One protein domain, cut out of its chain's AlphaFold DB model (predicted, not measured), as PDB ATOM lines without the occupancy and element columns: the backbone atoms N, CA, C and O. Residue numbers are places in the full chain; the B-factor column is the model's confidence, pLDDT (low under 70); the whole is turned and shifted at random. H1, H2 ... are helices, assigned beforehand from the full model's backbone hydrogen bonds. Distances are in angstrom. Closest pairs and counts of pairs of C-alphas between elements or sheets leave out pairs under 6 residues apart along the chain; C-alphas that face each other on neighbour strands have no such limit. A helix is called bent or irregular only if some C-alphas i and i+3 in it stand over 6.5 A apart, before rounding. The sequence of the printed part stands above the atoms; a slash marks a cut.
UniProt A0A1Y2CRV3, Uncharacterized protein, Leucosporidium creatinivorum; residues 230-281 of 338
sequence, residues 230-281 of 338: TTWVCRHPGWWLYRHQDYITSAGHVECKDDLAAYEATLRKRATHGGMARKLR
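AT A GLANCE: This is residues 230 to 281 of the 338 residues of an uncharacterized protein of Leucosporidium creatinivorum (UniProt A0A1Y2CRV3). What shape is it? H1 and H2 gather round one part of the long helix H3 in a compact body, and residues 267 to 281 stick out as an arm. What makes it? The 52 printed residues include helices H1 to H4 in order, all helix by class. The whole is loose, with a radius of gyration of the C-alphas of 14.3 A and spans of 44 by 19 by 13 A.

IN THESE COORDINATES: Where is the longest helix? H3, residues 254 to 271, runs 26.8 A from C-alpha 254 at (164.263, 154.538, 148.526) and is irregular: C-alphas 255 and 258 are 7.2 A apart. Where are the others? H1 is residues 238 to 243, H2 245 to 249, and H4 274 to 281, with C-alpha 281 at (152.698, 118.958, 154.872).

HOW THE PARTS SIT: What touches H3? H1 touches its residues 256 to 264 alone, about perpendicular at 90 degrees; the closest C-alphas, of Gly 238 and Leu 260, are 4.8 A apart. H4 meets H3 only through their link. Are O i to N i+4 pairs within hydrogen-bond range? Every pair is in H2, 1 of 2 in H1, 12 of 14 in H3 and 3 of 4 in H4.

THE WHOLE: Is it cut? The printed part has no cut. Where is confidence low? The pLDDT is under 70 at residues 269 to 281.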
ATOM      1  N   THR A 230     163.195 158.517 144.001       85.06
ATOM      2  CA  THR A 230     161.948 157.744 143.885       85.06
ATOM      3  C   THR A 230     161.563 157.443 142.435       85.06
ATOM      4  O   THR A 230     160.813 156.507 142.181       85.06
ATOM      5  N   THR A 231     162.116 158.195 141.477       84.94
ATOM      6  CA  THR A 231     161.926 157.970 140.033       84.94
ATOM      7  C   THR A 231     162.904 156.946 139.449       84.94
ATOM      8  O   THR A 231     162.894 156.688 138.245       84.94
ATOM      9  N   TRP A 232     163.799 156.391 140.272       87.31
ATOM     10  CA  TRP A 232     164.800 155.429 139.827       87.31
ATOM     11  C   TRP A 232     164.203 154.020 139.820       87.31
ATOM     12  O   TRP A 232     163.292 153.703 140.576       87.31
ATOM     13  N   VAL A 233     164.714 153.153 138.947       90.38
ATOM     14  CA  VAL A 233     164.264 151.756 138.872       90.38
ATOM     15  C   VAL A 233     165.086 150.922 139.846       90.38
ATOM     16  O   VAL A 233     166.311 150.855 139.704       90.38
ATOM     17  N   CYS A 234     164.427 150.245 140.787       91.25
ATOM     18  CA  CYS A 234     165.099 149.270 141.634       91.25
ATOM     19  C   CYS A 234     165.622 148.101 140.784       91.25
ATOM     20  O   CYS A 234     164.888 147.486 140.011       91.25
ATOM     21  N   ARG A 235     166.918 147.795 140.901       92.62
ATOM     22  CA  ARG A 235     167.578 146.735 140.112       92.62
ATOM     23  C   ARG A 235     167.733 145.416 140.866       92.62
ATOM     24  O   ARG A 235     168.286 144.468 140.314       92.62
ATOM     25  N   HIS A 236     167.259 145.351 142.107       88.06
ATOM     26  CA  HIS A 236     167.399 144.180 142.961       88.06
ATOM     27  C   HIS A 236     166.042 143.521 143.220       88.06
ATOM     28  O   HIS A 236     165.070 144.212 143.512       88.06
ATOM     29  N   PRO A 237     165.954 142.181 143.158       89.69
ATOM     30  CA  PRO A 237     164.713 141.482 143.455       89.69
ATOM     31  C   PRO A 237     164.382 141.547 144.954       89.69
ATOM     32  O   PRO A 237     165.272 141.566 145.808       89.69
ATOM     33  N   GLY A 238     163.089 141.480 145.291       85.31
ATOM     34  CA  GLY A 238     162.596 141.608 146.671       85.31
ATOM     35  C   GLY A 238     163.211 140.639 147.693       85.31
ATOM     36  O   GLY A 238     163.402 141.008 148.849       85.31
ATOM     37  N   TRP A 239     163.600 139.425 147.283       84.56
ATOM     38  CA  TRP A 239     164.267 138.464 148.178       84.56
ATOM     39  C   TRP A 239     165.681 138.899 148.578       84.56
ATOM     40  O   TRP A 239     166.117 138.616 149.695       84.56
ATOM     41  N   TRP A 240     166.392 139.585 147.680       92.25
ATOM     42  CA  TRP A 240     167.728 140.109 147.946       92.25
ATOM     43  C   TRP A 240     167.621 141.296 148.902       92.25
ATOM     44  O   TRP A 240     168.277 141.321 149.941       92.25
ATOM     45  N   LEU A 241     166.683 142.207 148.622       92.75
ATOM     46  CA  LEU A 241     166.384 143.360 149.475       92.75
ATOM     47  C   LEU A 241     165.987 142.947 150.901       92.75
ATOM     48  O   LEU A 241     166.353 143.617 151.862       92.75
ATOM     49  N   TYR A 242     165.289 141.818 151.060       88.56
ATOM     50  CA  TYR A 242     164.917 141.291 152.375       88.56
ATOM     51  C   TYR A 242     166.123 140.888 153.237       88.56
ATOM     52  O   TYR A 242     166.071 141.027 154.457       88.56
ATOM     53  N   ARG A 243     167.220 140.424 152.619       86.31
ATOM     54  CA  ARG A 243     168.479 140.072 153.306       86.31
ATOM     55  C   ARG A 243     169.434 141.260 153.471       86.31
ATOM     56  O   ARG A 243     170.336 141.188 154.298       86.31
ATOM     57  N   HIS A 244     169.210 142.334 152.718       87.94
ATOM     58  CA  HIS A 244     170.042 143.537 152.667       87.94
ATOM     59  C   HIS A 244     169.206 144.794 152.942       87.94
ATOM     60  O   HIS A 244     169.152 145.725 152.142       87.94
ATOM     61  N   GLN A 245     168.502 144.830 154.077       90.31
ATOM     62  CA  GLN A 245     167.657 145.981 154.434       90.31
ATOM     63  C   GLN A 245     168.468 147.273 154.650       90.31
ATOM     64  O   GLN A 245     167.943 148.385 154.524       90.31
ATOM     65  N   ASP A 246     169.757 147.136 154.956       86.25
ATOM     66  CA  ASP A 246     170.735 148.220 155.037       86.25
ATOM     67  C   ASP A 246     170.951 148.920 153.687       86.25
ATOM     68  O   ASP A 246     171.173 150.131 153.665       86.25
ATOM     69  N   TYR A 247     170.778 148.217 152.565       88.19
ATOM     70  CA  TYR A 247     170.806 148.809 151.225       88.19
ATOM     71  C   TYR A 247     169.730 149.897 151.057       88.19
ATOM     72  O   TYR A 247     169.999 150.987 150.563       88.19
ATOM     73  N   ILE A 248     168.514 149.656 151.549       89.31
ATOM     74  CA  ILE A 248     167.423 150.642 151.472       89.31
ATOM     75  C   ILE A 248     167.600 151.729 152.539       89.31
ATOM     76  O   ILE A 248     167.413 152.914 152.269       89.31
ATOM     77  N   THR A 249     167.950 151.339 153.766       84.81
ATOM     78  CA  THR A 249     167.917 152.247 154.924       84.81
ATOM     79  C   THR A 249     169.188 153.074 155.103       84.81
ATOM     80  O   THR A 249     169.094 154.263 155.394       84.81
ATOM     81  N   SER A 250     170.365 152.472 154.931       82.94
ATOM     82  CA  SER A 250     171.663 153.114 155.179       82.94
ATOM     83  C   SER A 250     172.269 153.709 153.910       82.94
ATOM     84  O   SER A 250     172.836 154.797 153.967       82.94
ATOM     85  N   ALA A 251     172.127 153.031 152.766       80.69
ATOM     86  CA  ALA A 251     172.586 153.547 151.472       80.69
ATOM     87  C   ALA A 251     171.548 154.446 150.766       80.69
ATOM     88  O   ALA A 251     171.885 155.118 149.795       80.69
ATOM     89  N   GLY A 252     170.321 154.528 151.294       89.06
ATOM     90  CA  GLY A 252     169.311 155.494 150.855       89.06
ATOM     91  C   GLY A 252     168.564 155.115 149.574       89.06
ATOM     92  O   GLY A 252     167.950 155.990 148.975       89.06
ATOM     93  N   HIS A 253     168.582 153.843 149.166       89.19
ATOM     94  CA  HIS A 253     167.884 153.343 147.973       89.19
ATOM     95  C   HIS A 253     166.363 153.251 148.177       89.19
ATOM     96  O   HIS A 253     165.784 152.165 148.304       89.19
ATOM     97  N   VAL A 254     165.706 154.409 148.269       91.69
ATOM     98  CA  VAL A 254     164.263 154.538 148.526       91.69
ATOM     99  C   VAL A 254     163.396 153.933 147.420       91.69
ATOM    100  O   VAL A 254     162.285 153.492 147.710       91.69
ATOM    101  N   GLU A 255     163.910 153.843 146.193       91.19
ATOM    102  CA  GLU A 255     163.256 153.225 145.036       91.19
ATOM    103  C   GLU A 255     162.941 151.739 145.239       91.19
ATOM    104  O   GLU A 255     161.987 151.216 144.676       91.19
ATOM    105  N   CYS A 256     163.713 151.051 146.080       93.19
ATOM    106  CA  CYS A 256     163.565 149.618 146.327       93.19
ATOM    107  C   CYS A 256     162.591 149.289 147.470       93.19
ATOM    108  O   CYS A 256     162.377 148.121 147.808       93.19
ATOM    109  N   LYS A 257     161.999 150.305 148.110       92.31
ATOM    110  CA  LYS A 257     161.151 150.118 149.293       92.31
ATOM    111  C   LYS A 257     159.870 149.342 148.985       92.31
ATOM    112  O   LYS A 257     159.476 148.484 149.778       92.31
ATOM    113  N   ASP A 258     159.240 149.626 147.849       91.31
ATOM    114  CA  ASP A 258     157.981 148.986 147.461       91.31
ATOM    115  C   ASP A 258     158.191 147.518 147.067       91.31
ATOM    116  O   ASP A 258     157.386 146.664 147.441       91.31
ATOM    117  N   ASP A 259     159.320 147.194 146.429       89.56
ATOM    118  CA  ASP A 259     159.692 145.816 146.086       89.56
ATOM    119  C   ASP A 259     159.963 144.959 147.332       89.56
ATOM    120  O   ASP A 259     159.524 143.803 147.410       89.56
ATOM    121  N   LEU A 260     160.625 145.526 148.350       91.81
ATOM    122  CA  LEU A 260     160.781 144.869 149.648       91.81
ATOM    123  C   LEU A 260     159.416 144.640 150.317       91.81
ATOM    124  O   LEU A 260     159.123 143.527 150.756       91.81
ATOM    125  N   ALA A 261     158.560 145.664 150.364       91.31
ATOM    126  CA  ALA A 261     157.238 145.559 150.977       91.31
ATOM    127  C   ALA A 261     156.345 144.525 150.265       91.31
ATOM    128  O   ALA A 261     155.631 143.754 150.916       91.31
ATOM    129  N   ALA A 262     156.412 144.460 148.933       89.25
ATOM    130  CA  ALA A 262     155.723 143.455 148.135       89.25
ATOM    131  C   ALA A 262     156.202 142.043 148.493       89.25
ATOM    132  O   ALA A 262     155.378 141.155 148.733       89.25
ATOM    133  N   TYR A 263     157.517 141.842 148.611       86.50
ATOM    134  CA  TYR A 263     158.086 140.564 149.027       86.50
ATOM    135  C   TYR A 263     157.662 140.174 150.449       86.50
ATOM    136  O   TYR A 263     157.176 139.060 150.659       86.50
ATOM    137  N   GLU A 264     157.719 141.088 151.417       88.50
ATOM    138  CA  GLU A 264     157.236 140.839 152.781       88.50
ATOM    139  C   GLU A 264     155.746 140.470 152.824       88.50
ATOM    140  O   GLU A 264     155.331 139.590 153.587       88.50
ATOM    141  N   ALA A 265     154.920 141.085 151.973       84.19
ATOM    142  CA  ALA A 265     153.512 140.729 151.849       84.19
ATOM    143  C   ALA A 265     153.323 139.290 151.335       84.19
ATOM    144  O   ALA A 265     152.400 138.599 151.783       84.19
ATOM    145  N   THR A 266     154.204 138.796 150.456       78.00
ATOM    146  CA  THR A 266     154.187 137.380 150.041       78.00
ATOM    147  C   THR A 266     154.516 136.439 151.202       78.00
ATOM    148  O   THR A 266     153.845 135.419 151.369       78.00
ATOM    149  N   LEU A 267     155.469 136.814 152.066       75.00
ATOM    150  CA  LEU A 267     155.820 136.039 153.258       75.00
ATOM    151  C   LEU A 267     154.649 135.977 154.251       75.00
ATOM    152  O   LEU A 267     154.325 134.908 154.769       75.00
ATOM    153  N   ARG A 268     153.940 137.096 154.458       75.62
ATOM    154  CA  ARG A 268     152.753 137.147 155.333       75.62
ATOM    155  C   ARG A 268     151.598 136.290 154.813       75.62
ATOM    156  O   ARG A 268     150.971 135.586 155.600       75.62
ATOM    157  N   LYS A 269     151.346 136.288 153.497       66.56
ATOM    158  CA  LYS A 269     150.314 135.432 152.878       66.56
ATOM    159  C   LYS A 269     150.613 133.938 153.048       66.56
ATOM    160  O   LYS A 269     149.687 133.153 153.245       66.56
ATOM    161  N   ARG A 270     151.894 133.545 153.034       59.22
ATOM    162  CA  ARG A 270     152.320 132.162 153.318       59.22
ATOM    163  C   ARG A 270     152.036 131.753 154.770       59.22
ATOM    164  O   ARG A 270     151.645 130.613 155.007       59.22
ATOM    165  N   ALA A 271     152.144 132.673 155.729       56.47
ATOM    166  CA  ALA A 271     151.911 132.385 157.147       56.47
ATOM    167  C   ALA A 271     150.429 132.111 157.492       56.47
ATOM    168  O   ALA A 271     150.132 131.261 158.331       56.47
ATOM    169  N   THR A 272     149.479 132.773 156.823       53.25
ATOM    170  CA  THR A 272     148.036 132.657 157.126       53.25
ATOM    171  C   THR A 272     147.365 131.363 156.630       53.25
ATOM    172  O   THR A 272     146.259 131.053 157.064       53.25
ATOM    173  N   HIS A 273     148.029 130.555 155.795       51.28
ATOM    174  CA  HIS A 273     147.521 129.256 155.309       51.28
ATOM    175  C   HIS A 273     147.935 128.036 156.171       51.28
ATOM    176  O   HIS A 273     147.649 126.887 155.818       51.28
ATOM    177  N   GLY A 274     148.568 128.253 157.332       44.84
ATOM    178  CA  GLY A 274     149.241 127.210 158.124       44.84
ATOM    179  C   GLY A 274     148.380 126.030 158.616       44.84
ATOM    180  O   GLY A 274     148.898 124.928 158.790       44.84
ATOM    181  N   GLY A 275     147.068 126.212 158.813       44.09
ATOM    182  CA  GLY A 275     146.193 125.182 159.403       44.09
ATOM    183  C   GLY A 275     145.858 124.005 158.475       44.09
ATOM    184  O   GLY A 275     145.842 122.856 158.912       44.09
ATOM    185  N   MET A 276     145.632 124.276 157.187       47.19
ATOM    186  CA  MET A 276     145.405 123.246 156.160       47.19
ATOM    187  C   MET A 276     146.738 122.776 155.558       47.19
ATOM    188  O   MET A 276     146.903 121.587 155.279       47.19
ATOM    189  N   ALA A 277     147.728 123.678 155.496       49.94
ATOM    190  CA  ALA A 277     149.105 123.347 155.157       49.94
ATOM    191  C   ALA A 277     149.668 122.275 156.089       49.94
ATOM    192  O   ALA A 277     150.275 121.354 155.592       49.94
ATOM    193  N   ARG A 278     149.405 122.281 157.402       45.22
ATOM    194  CA  ARG A 278     149.953 121.260 158.320       45.22
ATOM    195  C   ARG A 278     149.484 119.822 158.030       45.22
ATOM    196  O   ARG A 278     150.251 118.888 158.240       45.22
ATOM    197  N   LYS A 279     148.253 119.624 157.536       46.16
ATOM    198  CA  LYS A 279     147.752 118.293 157.124       46.16
ATOM    199  C   LYS A 279     148.237 117.884 155.729       46.16
ATOM    200  O   LYS A 279     148.446 116.699 155.505       46.16
ATOM    201  N   LEU A 280     148.445 118.845 154.826       49.00
ATOM    202  CA  LEU A 280     149.073 118.611 153.520       49.00
ATOM    203  C   LEU A 280     150.592 118.409 153.638       49.00
ATOM    204  O   LEU A 280     151.133 117.563 152.946       49.00
ATOM    205  N   ARG A 281     151.263 119.088 154.575       48.53
ATOM    206  CA  ARG A 281     152.698 118.958 154.872       48.53
ATOM    207  C   ARG A 281     153.011 117.563 155.389       48.53
ATOM    208  O   ARG A 281     153.900 116.931 154.862       48.53
TER     209      ARG A 281